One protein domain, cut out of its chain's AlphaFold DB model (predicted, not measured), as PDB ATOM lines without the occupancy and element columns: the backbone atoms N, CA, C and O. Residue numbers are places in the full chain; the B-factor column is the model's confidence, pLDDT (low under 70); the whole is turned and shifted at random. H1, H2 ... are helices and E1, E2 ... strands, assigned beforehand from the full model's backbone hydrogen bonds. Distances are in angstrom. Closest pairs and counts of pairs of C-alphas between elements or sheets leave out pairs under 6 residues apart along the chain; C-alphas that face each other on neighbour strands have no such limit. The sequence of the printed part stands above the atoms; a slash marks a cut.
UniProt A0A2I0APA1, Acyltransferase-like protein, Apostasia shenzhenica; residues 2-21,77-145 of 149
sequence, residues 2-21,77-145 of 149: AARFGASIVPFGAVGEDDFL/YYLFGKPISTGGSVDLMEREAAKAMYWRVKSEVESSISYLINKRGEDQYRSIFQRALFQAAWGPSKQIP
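This is residues 2 to 21 and 77 to 145 of the 149 residues of the protein "Acyltransferase-like protein" of Apostasia shenzhenica (UniProt A0A2I0APA1). One long helix, H2, runs along most of a rod, and a small two-stranded ribbon, E1 and E2, packs on one side of it, over its residues 105 to 120. The short helix H1 sits at the first end of H2, and H3 makes a separate small head past the other end, from which residues 139 to 145 fold back. The printed part has 89 residues with, along the chain, two named strands, E1 and E2, and then three named helices, H1, H2 and H3; the sheet has the order E1 - E2 and is antiparallel. The class is mostly helix. The whole is extended, with a radius of gyration of the C-alphas of 18.7 A and spans of 57 by 24 by 22 A.

The printed part begins at Ala 2. E1 is residues 12 to 15, with C-alpha 12 at (19.488, 181.662, -29.687). After the cut, E2 is residues 77 to 80. H1 is residues 90 to 93. H2 is residues 95 to 122, 41.0 A from C-alpha 95 at (-0.831, 193.485, -32.482) to C-alpha 122 at (39.294, 185.297, -31.017). H3 is residues 128 to 138, 15.3 A long, ending with C-alpha 138 at (46.172, 166.705, -23.545).

E1 and E2 are antiparallel neighbours, with 173 degrees between their directions. N 13 and O 79 are within hydrogen-bond range at 2.9 A, and so are N 77 and O 15 at 2.9 A. The C-alphas of Phe 12 and Phe 80 face each other at 4.4 A. The closest C-alphas of E1 and H2 are those of Gly 13 and Ile 113, 4.9 A apart. The closest C-alphas of E2 and H2 are those of Leu 79 and Ser 112, 6.2 A apart. H1 and H2 are close but not clearly touching, with Leu 92 and Ala 98 as their closest C-alphas at 5.2 A. H3 is apart from H1, H2, E1 and E2. In H3 every O i to N i+4 pair is within hydrogen-bond range, in H2 23 of 24 are, and H1 is too short for such a pair.

The two C-alphas farthest apart, those of Glu 94 and Ala 137, are 57.7 A apart. Residues 22 to 76 are not printed, and C-alphas 21 and 77 are 15.8 A apart across this cut, which falls in the link from E1 to E2. Of the links that are printed whole, H1 to H2 and H2 to H3 are tight, and E2 to H1 is short. The mean pLDDT of the printed part is 88.2, and residues 88 to 91 are under 70.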
ATOM      1  N   ALA A   2       3.084 181.285 -30.137       83.19
ATOM      2  CA  ALA A   2       3.645 181.061 -28.794       83.19
ATOM      3  C   ALA A   2       2.750 181.584 -27.650       83.19
ATOM      4  O   ALA A   2       2.356 180.802 -26.794       83.19
ATOM      5  N   ALA A   3       2.312 182.849 -27.718       84.12
ATOM      6  CA  ALA A   3       1.401 183.435 -26.725       84.12
ATOM      7  C   ALA A   3       0.054 182.698 -26.595       84.12
ATOM      8  O   ALA A   3      -0.474 182.579 -25.498       84.12
ATOM      9  N   ARG A   4      -0.483 182.132 -27.692       82.44
ATOM     10  CA  ARG A   4      -1.748 181.364 -27.674       82.44
ATOM     11  C   ARG A   4      -1.653 180.076 -26.869       82.44
ATOM     12  O   ARG A   4      -2.664 179.627 -26.350       82.44
ATOM     13  N   PHE A   5      -0.463 179.493 -26.793       85.25
ATOM     14  CA  PHE A   5      -0.216 178.236 -26.092       85.25
ATOM     15  C   PHE A   5       0.607 178.436 -24.814       85.25
ATOM     16  O   PHE A   5       1.054 177.457 -24.228       85.25
ATOM     17  N   GLY A   6       0.851 179.688 -24.399       85.31
ATOM     18  CA  GLY A   6       1.702 180.003 -23.249       85.31
ATOM     19  C   GLY A   6       3.135 179.472 -23.372       85.31
ATOM     20  O   GLY A   6       3.797 179.242 -22.364       85.31
ATOM     21  N   ALA A   7       3.621 179.243 -24.594       89.00
ATOM     22  CA  ALA A   7       4.937 178.659 -24.823       89.00
ATOM     23  C   ALA A   7       6.046 179.669 -24.503       89.00
ATOM     24  O   ALA A   7       5.934 180.853 -24.831       89.00
ATOM     25  N   SER A   8       7.139 179.204 -23.901       91.56
ATOM     26  CA  SER A   8       8.330 180.032 -23.692       91.56
ATOM     27  C   SER A   8       9.157 180.111 -24.971       91.56
ATOM     28  O   SER A   8       9.342 179.111 -25.662       91.56
ATOM     29  N   ILE A   9       9.661 181.302 -25.281       92.44
ATOM     30  CA  ILE A   9      10.532 181.544 -26.432       92.44
ATOM     31  C   ILE A   9      11.969 181.605 -25.926       92.44
ATOM     32  O   ILE A   9      12.279 182.432 -25.076       92.44
ATOM     33  N   VAL A  10      12.850 180.759 -26.454       95.12
ATOM     34  CA  VAL A  10      14.288 180.820 -26.163       95.12
ATOM     35  C   VAL A  10      14.993 181.430 -27.377       95.12
ATOM     36  O   VAL A  10      15.083 180.756 -28.405       95.12
ATOM     37  N   PRO A  11      15.449 182.696 -27.315       95.19
ATOM     38  CA  PRO A  11      16.270 183.262 -28.377       95.19
ATOM     39  C   PRO A  11      17.629 182.559 -28.382       95.19
ATOM     40  O   PRO A  11      18.199 182.298 -27.324       95.19
ATOM     41  N   PHE A  12      18.154 182.239 -29.562       95.69
ATOM     42  CA  PHE A  12      19.488 181.662 -29.687       95.69
ATOM     43  C   PHE A  12      20.183 182.163 -30.952       95.69
ATOM     44  O   PHE A  12      19.532 182.479 -31.948       95.69
ATOM     45  N   GLY A  13      21.510 182.230 -30.891       94.25
ATOM     46  CA  GLY A  13      22.381 182.485 -32.032       94.25
ATOM     47  C   GLY A  13      23.183 181.236 -32.385       94.25
ATOM     48  O   GLY A  13      23.585 180.482 -31.496       94.25
ATOM     49  N   ALA A  14      23.428 181.033 -33.677       93.31
ATOM     50  CA  ALA A  14      24.327 180.006 -34.186       93.31
ATOM     51  C   ALA A  14      25.225 180.605 -35.276       93.31
ATOM     52  O   ALA A  14      24.738 181.319 -36.151       93.31
ATOM     53  N   VAL A  15      26.532 180.341 -35.214       91.94
ATOM     54  CA  VAL A  15      27.525 180.853 -36.175       91.94
ATOM     55  C   VAL A  15      28.508 179.741 -36.538       91.94
ATOM     56  O   VAL A  15      28.903 178.966 -35.667       91.94
ATOM     57  N   GLY A  16      28.938 179.689 -37.804       86.75
ATOM     58  CA  GLY A  16      29.970 178.765 -38.290       86.75
ATOM     59  C   GLY A  16      29.469 177.664 -39.226       86.75
ATOM     60  O   GLY A  16      30.262 176.817 -39.618       86.75
ATOM     61  N   GLU A  17      28.182 177.649 -39.588       81.00
ATOM     62  CA  GLU A  17      27.643 176.727 -40.605       81.00
ATOM     63  C   GLU A  17      28.318 176.930 -41.976       81.00
ATOM     64  O   GLU A  17      28.659 175.967 -42.661       81.00
ATOM     65  N   ASP A  18      28.619 178.186 -42.311       79.62
ATOM     66  CA  ASP A  18      29.329 178.624 -43.518       79.62
ATOM     67  C   ASP A  18      30.742 178.031 -43.664       79.62
ATOM     68  O   ASP A  18      31.283 177.974 -44.767       79.62
ATOM     69  N   ASP A  19      31.350 177.562 -42.568       79.38
ATOM     70  CA  ASP A  19      32.672 176.927 -42.600       79.38
ATOM     71  C   ASP A  19      32.628 175.471 -43.112       79.38
ATOM     72  O   ASP A  19      33.684 174.883 -43.345       79.38
ATOM     73  N   PHE A  20      31.449 174.855 -43.263       77.56
ATOM     74  CA  PHE A  20      31.331 173.434 -43.628       77.56
ATOM     75  C   PHE A  20      31.081 173.206 -45.114       77.56
ATOM     76  O   PHE A  20      31.575 172.222 -45.665       77.56
ATOM     77  N   LEU A  21      30.308 174.082 -45.757       81.38
ATOM     78  CA  LEU A  21      29.797 173.873 -47.106       81.38
ATOM     79  C   LEU A  21      29.973 175.136 -47.955       81.38
ATOM     80  O   LEU A  21      29.607 176.235 -47.550       81.38
ATOM     81  N   TYR A  77      29.417 177.578 -33.181       91.69
ATOM     82  CA  TYR A  77      29.162 178.227 -31.906       91.69
ATOM     83  C   TYR A  77      27.665 178.391 -31.714       91.69
ATOM     84  O   TYR A  77      26.968 178.822 -32.633       91.69
ATOM     85  N   TYR A  78      27.200 178.086 -30.510       92.88
ATOM     86  CA  TYR A  78      25.817 178.262 -30.097       92.88
ATOM     87  C   TYR A  78      25.783 179.113 -28.835       92.88
ATOM     88  O   TYR A  78      26.563 178.879 -27.913       92.88
ATOM     89  N   LEU A  79      24.859 180.068 -28.785       94.44
ATOM     90  CA  LEU A  79      24.566 180.833 -27.581       94.44
ATOM     91  C   LEU A  79      23.058 180.864 -27.377       94.44
ATOM     92  O   LEU A  79      22.325 181.362 -28.231       94.44
ATOM     93  N   PHE A  80      22.609 180.327 -26.246       94.62
ATOM     94  CA  PHE A  80      21.210 180.359 -25.840       94.62
ATOM     95  C   PHE A  80      20.991 181.525 -24.884       94.62
ATOM     96  O   PHE A  80      21.636 181.619 -23.841       94.62
ATOM     97  N   GLY A  81      20.069 182.407 -25.249       92.31
ATOM     98  CA  GLY A  81      19.622 183.494 -24.398       92.31
ATOM     99  C   GLY A  81      18.635 183.022 -23.332       92.31
ATOM    100  O   GLY A  81      18.265 181.849 -23.229       92.31
ATOM    101  N   LYS A  82      18.178 183.971 -22.519       93.88
ATOM    102  CA  LYS A  82      17.234 183.687 -21.434       93.88
ATOM    103  C   LYS A  82      15.844 183.363 -22.001       93.88
ATOM    104  O   LYS A  82      15.374 184.089 -22.878       93.88
ATOM    105  N   PRO A  83      15.147 182.335 -21.483       94.12
ATOM    106  CA  PRO A  83      13.771 182.054 -21.877       94.12
ATOM    107  C   PRO A  83      12.843 183.241 -21.589       94.12
ATOM    108  O   PRO A  83      12.810 183.772 -20.479       94.12
ATOM    109  N   ILE A  84      12.053 183.632 -22.584       90.88
ATOM    110  CA  ILE A  84      11.038 184.680 -22.498       90.88
ATOM    111  C   ILE A  84       9.679 183.989 -22.392       90.88
ATOM    112  O   ILE A  84       9.181 183.407 -23.359       90.88
ATOM    113  N   SER A  85       9.083 184.032 -21.201       88.31
ATOM    114  CA  SER A  85       7.741 183.491 -20.983       88.31
ATOM    115  C   SER A  85       6.698 184.369 -21.669       88.31
ATOM    116  O   SER A  85       6.725 185.592 -21.552       88.31
ATOM    117  N   THR A  86       5.763 183.733 -22.374       83.25
ATOM    118  CA  THR A  86       4.620 184.420 -22.993       83.25
ATOM    119  C   THR A  86       3.359 184.361 -22.129       83.25
ATOM    120  O   THR A  86       2.339 184.920 -22.514       83.25
ATOM    121  N   GLY A  87       3.414 183.690 -20.969       73.81
ATOM    122  CA  GLY A  87       2.410 183.736 -19.896       73.81
ATOM    123  C   GLY A  87       0.969 183.339 -20.245       73.81
ATOM    124  O   GLY A  87       0.114 183.396 -19.372       73.81
ATOM    125  N   GLY A  88       0.666 182.981 -21.497       64.00
ATOM    126  CA  GLY A  88      -0.712 182.823 -21.970       64.00
ATOM    127  C   GLY A  88      -1.535 184.119 -21.920       64.00
ATOM    128  O   GLY A  88      -2.760 184.061 -21.990       64.00
ATOM    129  N   SER A  89      -0.895 185.282 -21.762       63.53
ATOM    130  CA  SER A  89      -1.595 186.546 -21.526       63.53
ATOM    131  C   SER A  89      -2.328 187.012 -22.782       63.53
ATOM    132  O   SER A  89      -1.722 187.135 -23.852       63.53
ATOM    133  N   VAL A  90      -3.620 187.321 -22.631       64.75
ATOM    134  CA  VAL A  90      -4.495 187.851 -23.692       64.75
ATOM    135  C   VAL A  90      -3.928 189.146 -24.287       64.75
ATOM    136  O   VAL A  90      -4.044 189.356 -25.489       64.75
ATOM    137  N   ASP A  91      -3.206 189.939 -23.493       68.19
ATOM    138  CA  ASP A  91      -2.569 191.197 -23.910       68.19
ATOM    139  C   ASP A  91      -1.565 191.011 -25.057       68.19
ATOM    140  O   ASP A  91      -1.439 191.850 -25.941       68.19
ATOM    141  N   LEU A  92      -0.889 189.860 -25.121       71.38
ATOM    142  CA  LEU A  92       0.049 189.539 -26.203       71.38
ATOM    143  C   LEU A  92      -0.647 189.075 -27.494       71.38
ATOM    144  O   LEU A  92       0.029 188.805 -28.490       71.38
ATOM    145  N   MET A  93      -1.980 188.960 -27.487       72.69
ATOM    146  CA  MET A  93      -2.780 188.801 -28.707       72.69
ATOM    147  C   MET A  93      -2.962 190.133 -29.430       72.69
ATOM    148  O   MET A  93      -3.266 190.135 -30.625       72.69
ATOM    149  N   GLU A  94      -2.769 191.254 -28.733       84.00
ATOM    150  CA  GLU A  94      -2.809 192.568 -29.349       84.00
ATOM    151  C   GLU A  94      -1.596 192.771 -30.260       84.00
ATOM    152  O   GLU A  94      -0.458 192.399 -29.950       84.00
ATOM    153  N   ARG A  95      -1.842 193.372 -31.427       85.94
ATOM    154  CA  ARG A  95      -0.831 193.485 -32.482       85.94
ATOM    155  C   ARG A  95       0.390 194.286 -32.035       85.94
ATOM    156  O   ARG A  95       1.507 193.958 -32.432       85.94
ATOM    157  N   GLU A  96       0.189 195.325 -31.232       87.75
ATOM    158  CA  GLU A  96       1.264 196.201 -30.761       87.75
ATOM    159  C   GLU A  96       2.146 195.511 -29.720       87.75
ATOM    160  O   GLU A  96       3.370 195.499 -29.870       87.75
ATOM    161  N   ALA A  97       1.540 194.838 -28.741       86.44
ATOM    162  CA  ALA A  97       2.254 194.060 -27.734       86.44
ATOM    163  C   ALA A  97       3.034 192.889 -28.360       86.44
ATOM    164  O   ALA A  97       4.209 192.674 -28.050       86.44
ATOM    165  N   ALA A  98       2.426 192.179 -29.317       87.81
ATOM    166  CA  ALA A  98       3.099 191.130 -30.081       87.81
ATOM    167  C   ALA A  98       4.290 191.676 -30.885       87.81
ATOM    168  O   ALA A  98       5.357 191.058 -30.923       87.81
ATOM    169  N   LYS A  99       4.132 192.853 -31.504       91.44
ATOM    170  CA  LYS A  99       5.204 193.526 -32.245       91.44
ATOM    171  C   LYS A  99       6.346 193.944 -31.316       91.44
ATOM    172  O   LYS A  99       7.502 193.723 -31.660       91.44
ATOM    173  N   ALA A 100       6.048 194.488 -30.137       90.62
ATOM    174  CA  ALA A 100       7.058 194.840 -29.139       90.62
ATOM    175  C   ALA A 100       7.848 193.610 -28.659       90.62
ATOM    176  O   ALA A 100       9.080 193.642 -28.626       90.62
ATOM    177  N   MET A 101       7.164 192.496 -28.370       89.50
ATOM    178  CA  MET A 101       7.832 191.237 -28.030       89.50
ATOM    179  C   MET A 101       8.719 190.744 -29.179       89.50
ATOM    180  O   MET A 101       9.856 190.344 -28.940       89.50
ATOM    181  N   TYR A 102       8.222 190.781 -30.417       91.75
ATOM    182  CA  TYR A 102       8.998 190.378 -31.587       91.75
ATOM    183  C   TYR A 102      10.307 191.168 -31.696       91.75
ATOM    184  O   TYR A 102      11.364 190.567 -31.869       91.75
ATOM    185  N   TRP A 103      10.260 192.495 -31.532       95.38
ATOM    186  CA  TRP A 103      11.467 193.328 -31.555       95.38
ATOM    187  C   TRP A 103      12.443 192.983 -30.437       95.38
ATOM    188  O   TRP A 103      13.643 192.913 -30.688       95.38
ATOM    189  N   ARG A 104      11.937 192.703 -29.231       93.31
ATOM    190  CA  ARG A 104      12.771 192.238 -28.120       93.31
ATOM    191  C   ARG A 104      13.474 190.926 -28.463       93.31
ATOM    192  O   ARG A 104      14.689 190.851 -28.349       93.31
ATOM    193  N   VAL A 105      12.734 189.915 -28.923       94.44
ATOM    194  CA  VAL A 105      13.305 188.614 -29.318       94.44
ATOM    195  C   VAL A 105      14.333 188.792 -30.434       94.44
ATOM    196  O   VAL A 105      15.413 188.214 -30.369       94.44
ATOM    197  N   LYS A 106      14.017 189.614 -31.439       95.75
ATOM    198  CA  LYS A 106      14.926 189.918 -32.543       95.75
ATOM    199  C   LYS A 106      16.232 190.537 -32.038       95.75
ATOM    200  O   LYS A 106      17.294 190.065 -32.423       95.75
ATOM    201  N   SER A 107      16.157 191.528 -31.152       96.25
ATOM    202  CA  SER A 107      17.338 192.185 -30.583       96.25
ATOM    203  C   SER A 107      18.210 191.226 -29.760       96.25
ATOM    204  O   SER A 107      19.432 191.271 -29.878       96.25
ATOM    205  N   GLU A 108      17.610 190.313 -28.987       95.94
ATOM    206  CA  GLU A 108      18.342 189.276 -28.235       95.94
ATOM    207  C   GLU A 108      19.080 188.299 -29.169       95.94
ATOM    208  O   GLU A 108      20.227 187.920 -28.918       95.94
ATOM    209  N   VAL A 109      18.444 187.910 -30.280       96.75
ATOM    210  CA  VAL A 109      19.066 187.060 -31.308       96.75
ATOM    211  C   VAL A 109      20.210 187.796 -32.005       96.75
ATOM    212  O   VAL A 109      21.295 187.235 -32.142       96.75
ATOM    213  N   GLU A 110      20.003 189.052 -32.406       96.62
ATOM    214  CA  GLU A 110      21.045 189.886 -33.021       96.62
ATOM    215  C   GLU A 110      22.247 190.046 -32.087       96.62
ATOM    216  O   GLU A 110      23.378 189.807 -32.503       96.62
ATOM    217  N   SER A 111      22.008 190.346 -30.807       95.31
ATOM    218  CA  SER A 111      23.060 190.437 -29.791       95.31
ATOM    219  C   SER A 111      23.830 189.121 -29.647       95.31
ATOM    220  O   SER A 111      25.064 189.127 -29.646       95.31
ATOM    221  N   SER A 112      23.118 187.991 -29.611       95.06
ATOM    222  CA  SER A 112      23.735 186.664 -29.528       95.06
ATOM    223  C   SER A 112      24.623 186.375 -30.739       95.06
ATOM    224  O   SER A 112      25.749 185.908 -30.589       95.06
ATOM    225  N   ILE A 113      24.152 186.691 -31.949       95.00
ATOM    226  CA  ILE A 113      24.924 186.515 -33.186       95.00
ATOM    227  C   ILE A 113      26.153 187.428 -33.189       95.00
ATOM    228  O   ILE A 113      27.253 186.958 -33.476       95.00
ATOM    229  N   SER A 114      26.002 188.708 -32.838       95.50
ATOM    230  CA  SER A 114      27.122 189.655 -32.771       95.50
ATOM    231  C   SER A 114      28.198 189.201 -31.785       95.50
ATOM    232  O   SER A 114      29.384 189.246 -32.114       95.50
ATOM    233  N   TYR A 115      27.800 188.704 -30.609       94.50
ATOM    234  CA  TYR A 115      28.728 188.127 -29.638       94.50
ATOM    235  C   TYR A 115      29.493 186.935 -30.225       94.50
ATOM    236  O   TYR A 115      30.723 186.896 -30.167       94.50
ATOM    237  N   LEU A 116      28.777 185.989 -30.841       94.19
ATOM    238  CA  LEU A 116      29.374 184.795 -31.436       94.19
ATOM    239  C   LEU A 116      30.327 185.119 -32.592       94.19
ATOM    240  O   LEU A 116      31.385 184.502 -32.691       94.19
ATOM    241  N   ILE A 117      29.995 186.092 -33.446       93.31
ATOM    242  CA  ILE A 117      30.880 186.551 -34.527       93.31
ATOM    243  C   ILE A 117      32.173 187.130 -33.947       93.31
ATOM    244  O   ILE A 117      33.255 186.782 -34.420       93.31
ATOM    245  N   ASN A 118      32.076 187.962 -32.904       93.81
ATOM    246  CA  ASN A 118      33.254 188.532 -32.257       93.81
ATOM    247  C   ASN A 118      34.135 187.436 -31.635       93.81
ATOM    248  O   ASN A 118      35.327 187.348 -31.921       93.81
ATOM    249  N   LYS A 119      33.533 186.525 -30.861       91.94
ATOM    250  CA  LYS A 119      34.252 185.407 -30.232       91.94
ATOM    251  C   LYS A 119      34.852 184.428 -31.233       91.94
ATOM    252  O   LYS A 119      35.968 183.962 -31.026       91.94
ATOM    253  N   ARG A 120      34.195 184.188 -32.368       90.25
ATOM    254  CA  ARG A 120      34.760 183.398 -33.475       90.25
ATOM    255  C   ARG A 120      36.072 183.987 -34.000       90.25
ATOM    256  O   ARG A 120      36.925 183.218 -34.438       90.25
ATOM    257  N   GLY A 121      36.236 185.310 -33.977       88.50
ATOM    258  CA  GLY A 121      37.485 185.973 -34.360       88.50
ATOM    259  C   GLY A 121      38.638 185.726 -33.380       88.50
ATOM    260  O   GLY A 121      39.792 185.672 -33.796       88.50
ATOM    261  N   GLU A 122      38.326 185.521 -32.100       90.50
ATOM    262  CA  GLU A 122      39.294 185.297 -31.017       90.50
ATOM    263  C   GLU A 122      39.649 183.803 -30.820       90.50
ATOM    264  O   GLU A 122      40.581 183.486 -30.077       90.50
ATOM    265  N   ASP A 123      38.932 182.867 -31.460       90.06
ATOM    266  CA  ASP A 123      39.078 181.428 -31.194       90.06
ATOM    267  C   ASP A 123      40.348 180.811 -31.813       90.06
ATOM    268  O   ASP A 123      40.417 180.511 -33.010       90.06
ATOM    269  N   GLN A 124      41.323 180.504 -30.953       88.25
ATOM    270  CA  GLN A 124      42.549 179.770 -31.292       88.25
ATOM    271  C   GLN A 124      42.328 178.287 -31.622       88.25
ATOM    272  O   GLN A 124      43.272 177.598 -31.996       88.25
ATOM    273  N   TYR A 125      41.117 177.765 -31.446       87.50
ATOM    274  CA  TYR A 125      40.738 176.383 -31.739       87.50
ATOM    275  C   TYR A 125      39.655 176.297 -32.820       87.50
ATOM    276  O   TYR A 125      39.006 175.253 -32.975       87.50
ATOM    277  N   ARG A 126      39.465 177.369 -33.604       85.88
ATOM    278  CA  ARG A 126      38.556 177.362 -34.756       85.88
ATOM    279  C   ARG A 126      38.958 176.285 -35.764       85.88
ATOM    280  O   ARG A 126      38.093 175.569 -36.270       85.88
ATOM    281  N   SER A 127      40.259 176.163 -36.040       85.31
ATOM    282  CA  SER A 127      40.794 175.197 -37.001       85.31
ATOM    283  C   SER A 127      40.768 173.775 -36.453       85.31
ATOM    284  O   SER A 127      41.219 173.511 -35.335       85.31
ATOM    285  N   ILE A 128      40.328 172.821 -37.278       86.88
ATOM    286  CA  ILE A 128      40.340 171.400 -36.921       86.88
ATOM    287  C   ILE A 128      41.744 170.885 -36.575       86.88
ATOM    288  O   ILE A 128      41.875 170.037 -35.695       86.88
ATOM    289  N   PHE A 129      42.793 171.449 -37.179       88.88
ATOM    290  CA  PHE A 129      44.179 171.072 -36.894       88.88
ATOM    291  C   PHE A 129      44.620 171.482 -35.486       88.88
ATOM    292  O   PHE A 129      45.238 170.690 -34.778       88.88
ATOM    293  N   GLN A 130      44.261 172.691 -35.042       88.44
ATOM    294  CA  GLN A 130      44.576 173.167 -33.688       88.44
ATOM    295  C   GLN A 130      43.861 172.323 -32.628       88.44
ATOM    296  O   GLN A 130      44.434 172.000 -31.590       88.44
ATOM    297  N   ARG A 131      42.628 171.896 -32.922       89.19
ATOM    298  CA  ARG A 131      41.870 170.972 -32.068       89.19
ATOM    299  C   ARG A 131      42.522 169.594 -31.992       89.19
ATOM    300  O   ARG A 131      42.668 169.063 -30.895       89.19
ATOM    301  N   ALA A 132      42.948 169.051 -33.132       89.44
ATOM    302  CA  ALA A 132      43.646 167.770 -33.185       89.44
ATOM    303  C   ALA A 132      44.959 167.816 -32.388       89.44
ATOM    304  O   ALA A 132      45.228 166.915 -31.598       89.44
ATOM    305  N   LEU A 133      45.736 168.898 -32.523       91.75
ATOM    306  CA  LEU A 133      46.968 169.092 -31.758       91.75
ATOM    307  C   LEU A 133      46.698 169.186 -30.250       91.75
ATOM    308  O   LEU A 133      47.403 168.562 -29.460       91.75
ATOM    309  N   PHE A 134      45.657 169.920 -29.843       90.69
ATOM    310  CA  PHE A 134      45.257 170.010 -28.439       90.69
ATOM    311  C   PHE A 134      44.883 168.639 -27.866       90.69
ATOM    312  O   PHE A 134      45.368 168.260 -26.803       90.69
ATOM    313  N   GLN A 135      44.061 167.870 -28.578       91.50
ATOM    314  CA  GLN A 135      43.662 166.531 -28.144       91.50
ATOM    315  C   GLN A 135      44.838 165.549 -28.125       91.50
ATOM    316  O   GLN A 135      44.907 164.707 -27.233       91.50
ATOM    317  N   ALA A 136      45.791 165.675 -29.050       92.19
ATOM    318  CA  ALA A 136      47.012 164.873 -29.034       92.19
ATOM    319  C   ALA A 136      47.896 165.195 -27.816       92.19
ATOM    320  O   ALA A 136      48.440 164.283 -27.198       92.19
ATOM    321  N   ALA A 137      48.013 166.474 -27.445       92.50
ATOM    322  CA  ALA A 137      48.838 166.910 -26.319       92.50
ATOM    323  C   ALA A 137      48.203 166.626 -24.946       92.50
ATOM    324  O   ALA A 137      48.910 166.312 -23.993       92.50
ATOM    325  N   TRP A 138      46.878 166.753 -24.830       89.94
ATOM    326  CA  TRP A 138      46.172 166.705 -23.545       89.94
ATOM    327  C   TRP A 138      45.261 165.487 -23.353       89.94
ATOM    328  O   TRP A 138      44.702 165.310 -22.270       89.94
ATOM    329  N   GLY A 139      45.113 164.655 -24.382       90.25
ATOM    330  CA  GLY A 139      44.277 163.461 -24.384       90.25
ATOM    331  C   GLY A 139      42.904 163.664 -25.051       90.25
ATOM    332  O   GLY A 139      42.353 164.769 -25.049       90.25
ATOM    333  N   PRO A 140      42.307 162.585 -25.594       84.44
ATOM    334  CA  PRO A 140      41.071 162.646 -26.379       84.44
ATOM    335  C   PRO A 140      39.821 162.962 -25.545       84.44
ATOM    336  O   PRO A 140      38.817 163.413 -26.089       84.44
ATOM    337  N   SER A 141      39.867 162.736 -24.230       84.38
ATOM    338  CA  SER A 141      38.754 162.988 -23.307       84.38
ATOM    339  C   SER A 141      38.678 164.435 -22.816       84.38
ATOM    340  O   SER A 141      37.694 164.808 -22.180       84.38
ATOM    341  N   LYS A 142      39.696 165.263 -23.083       87.19
ATOM    342  CA  LYS A 142      39.715 166.642 -22.599       87.19
ATOM    343  C   LYS A 142      38.854 167.528 -23.493       87.19
ATOM    344  O   LYS A 142      39.089 167.638 -24.697       87.19
ATOM    345  N   GLN A 143      37.871 168.190 -22.887       85.38
ATOM    346  CA  GLN A 143      37.052 169.172 -23.583       85.38
ATOM    347  C   GLN A 143      37.934 170.330 -24.062       85.38
ATOM    348  O   GLN A 143      38.749 170.866 -23.308       85.38
ATOM    349  N   ILE A 144      37.788 170.692 -25.335       86.00
ATOM    350  CA  ILE A 144      38.545 171.795 -25.919       86.00
ATOM    351  C   ILE A 144      38.003 173.103 -25.324       86.00
ATOM    352  O   ILE A 144      36.778 173.251 -25.269       86.00
ATOM    353  N   PRO A 145      38.867 174.047 -24.911       86.56
ATOM    354  CA  PRO A 145      38.429 175.324 -24.368       86.56
ATOM    355  C   PRO A 145      37.415 176.033 -25.278       86.56
ATOM    356  O   PRO A 145      37.554 176.052 -26.510       86.56
TER     357      PRO A 145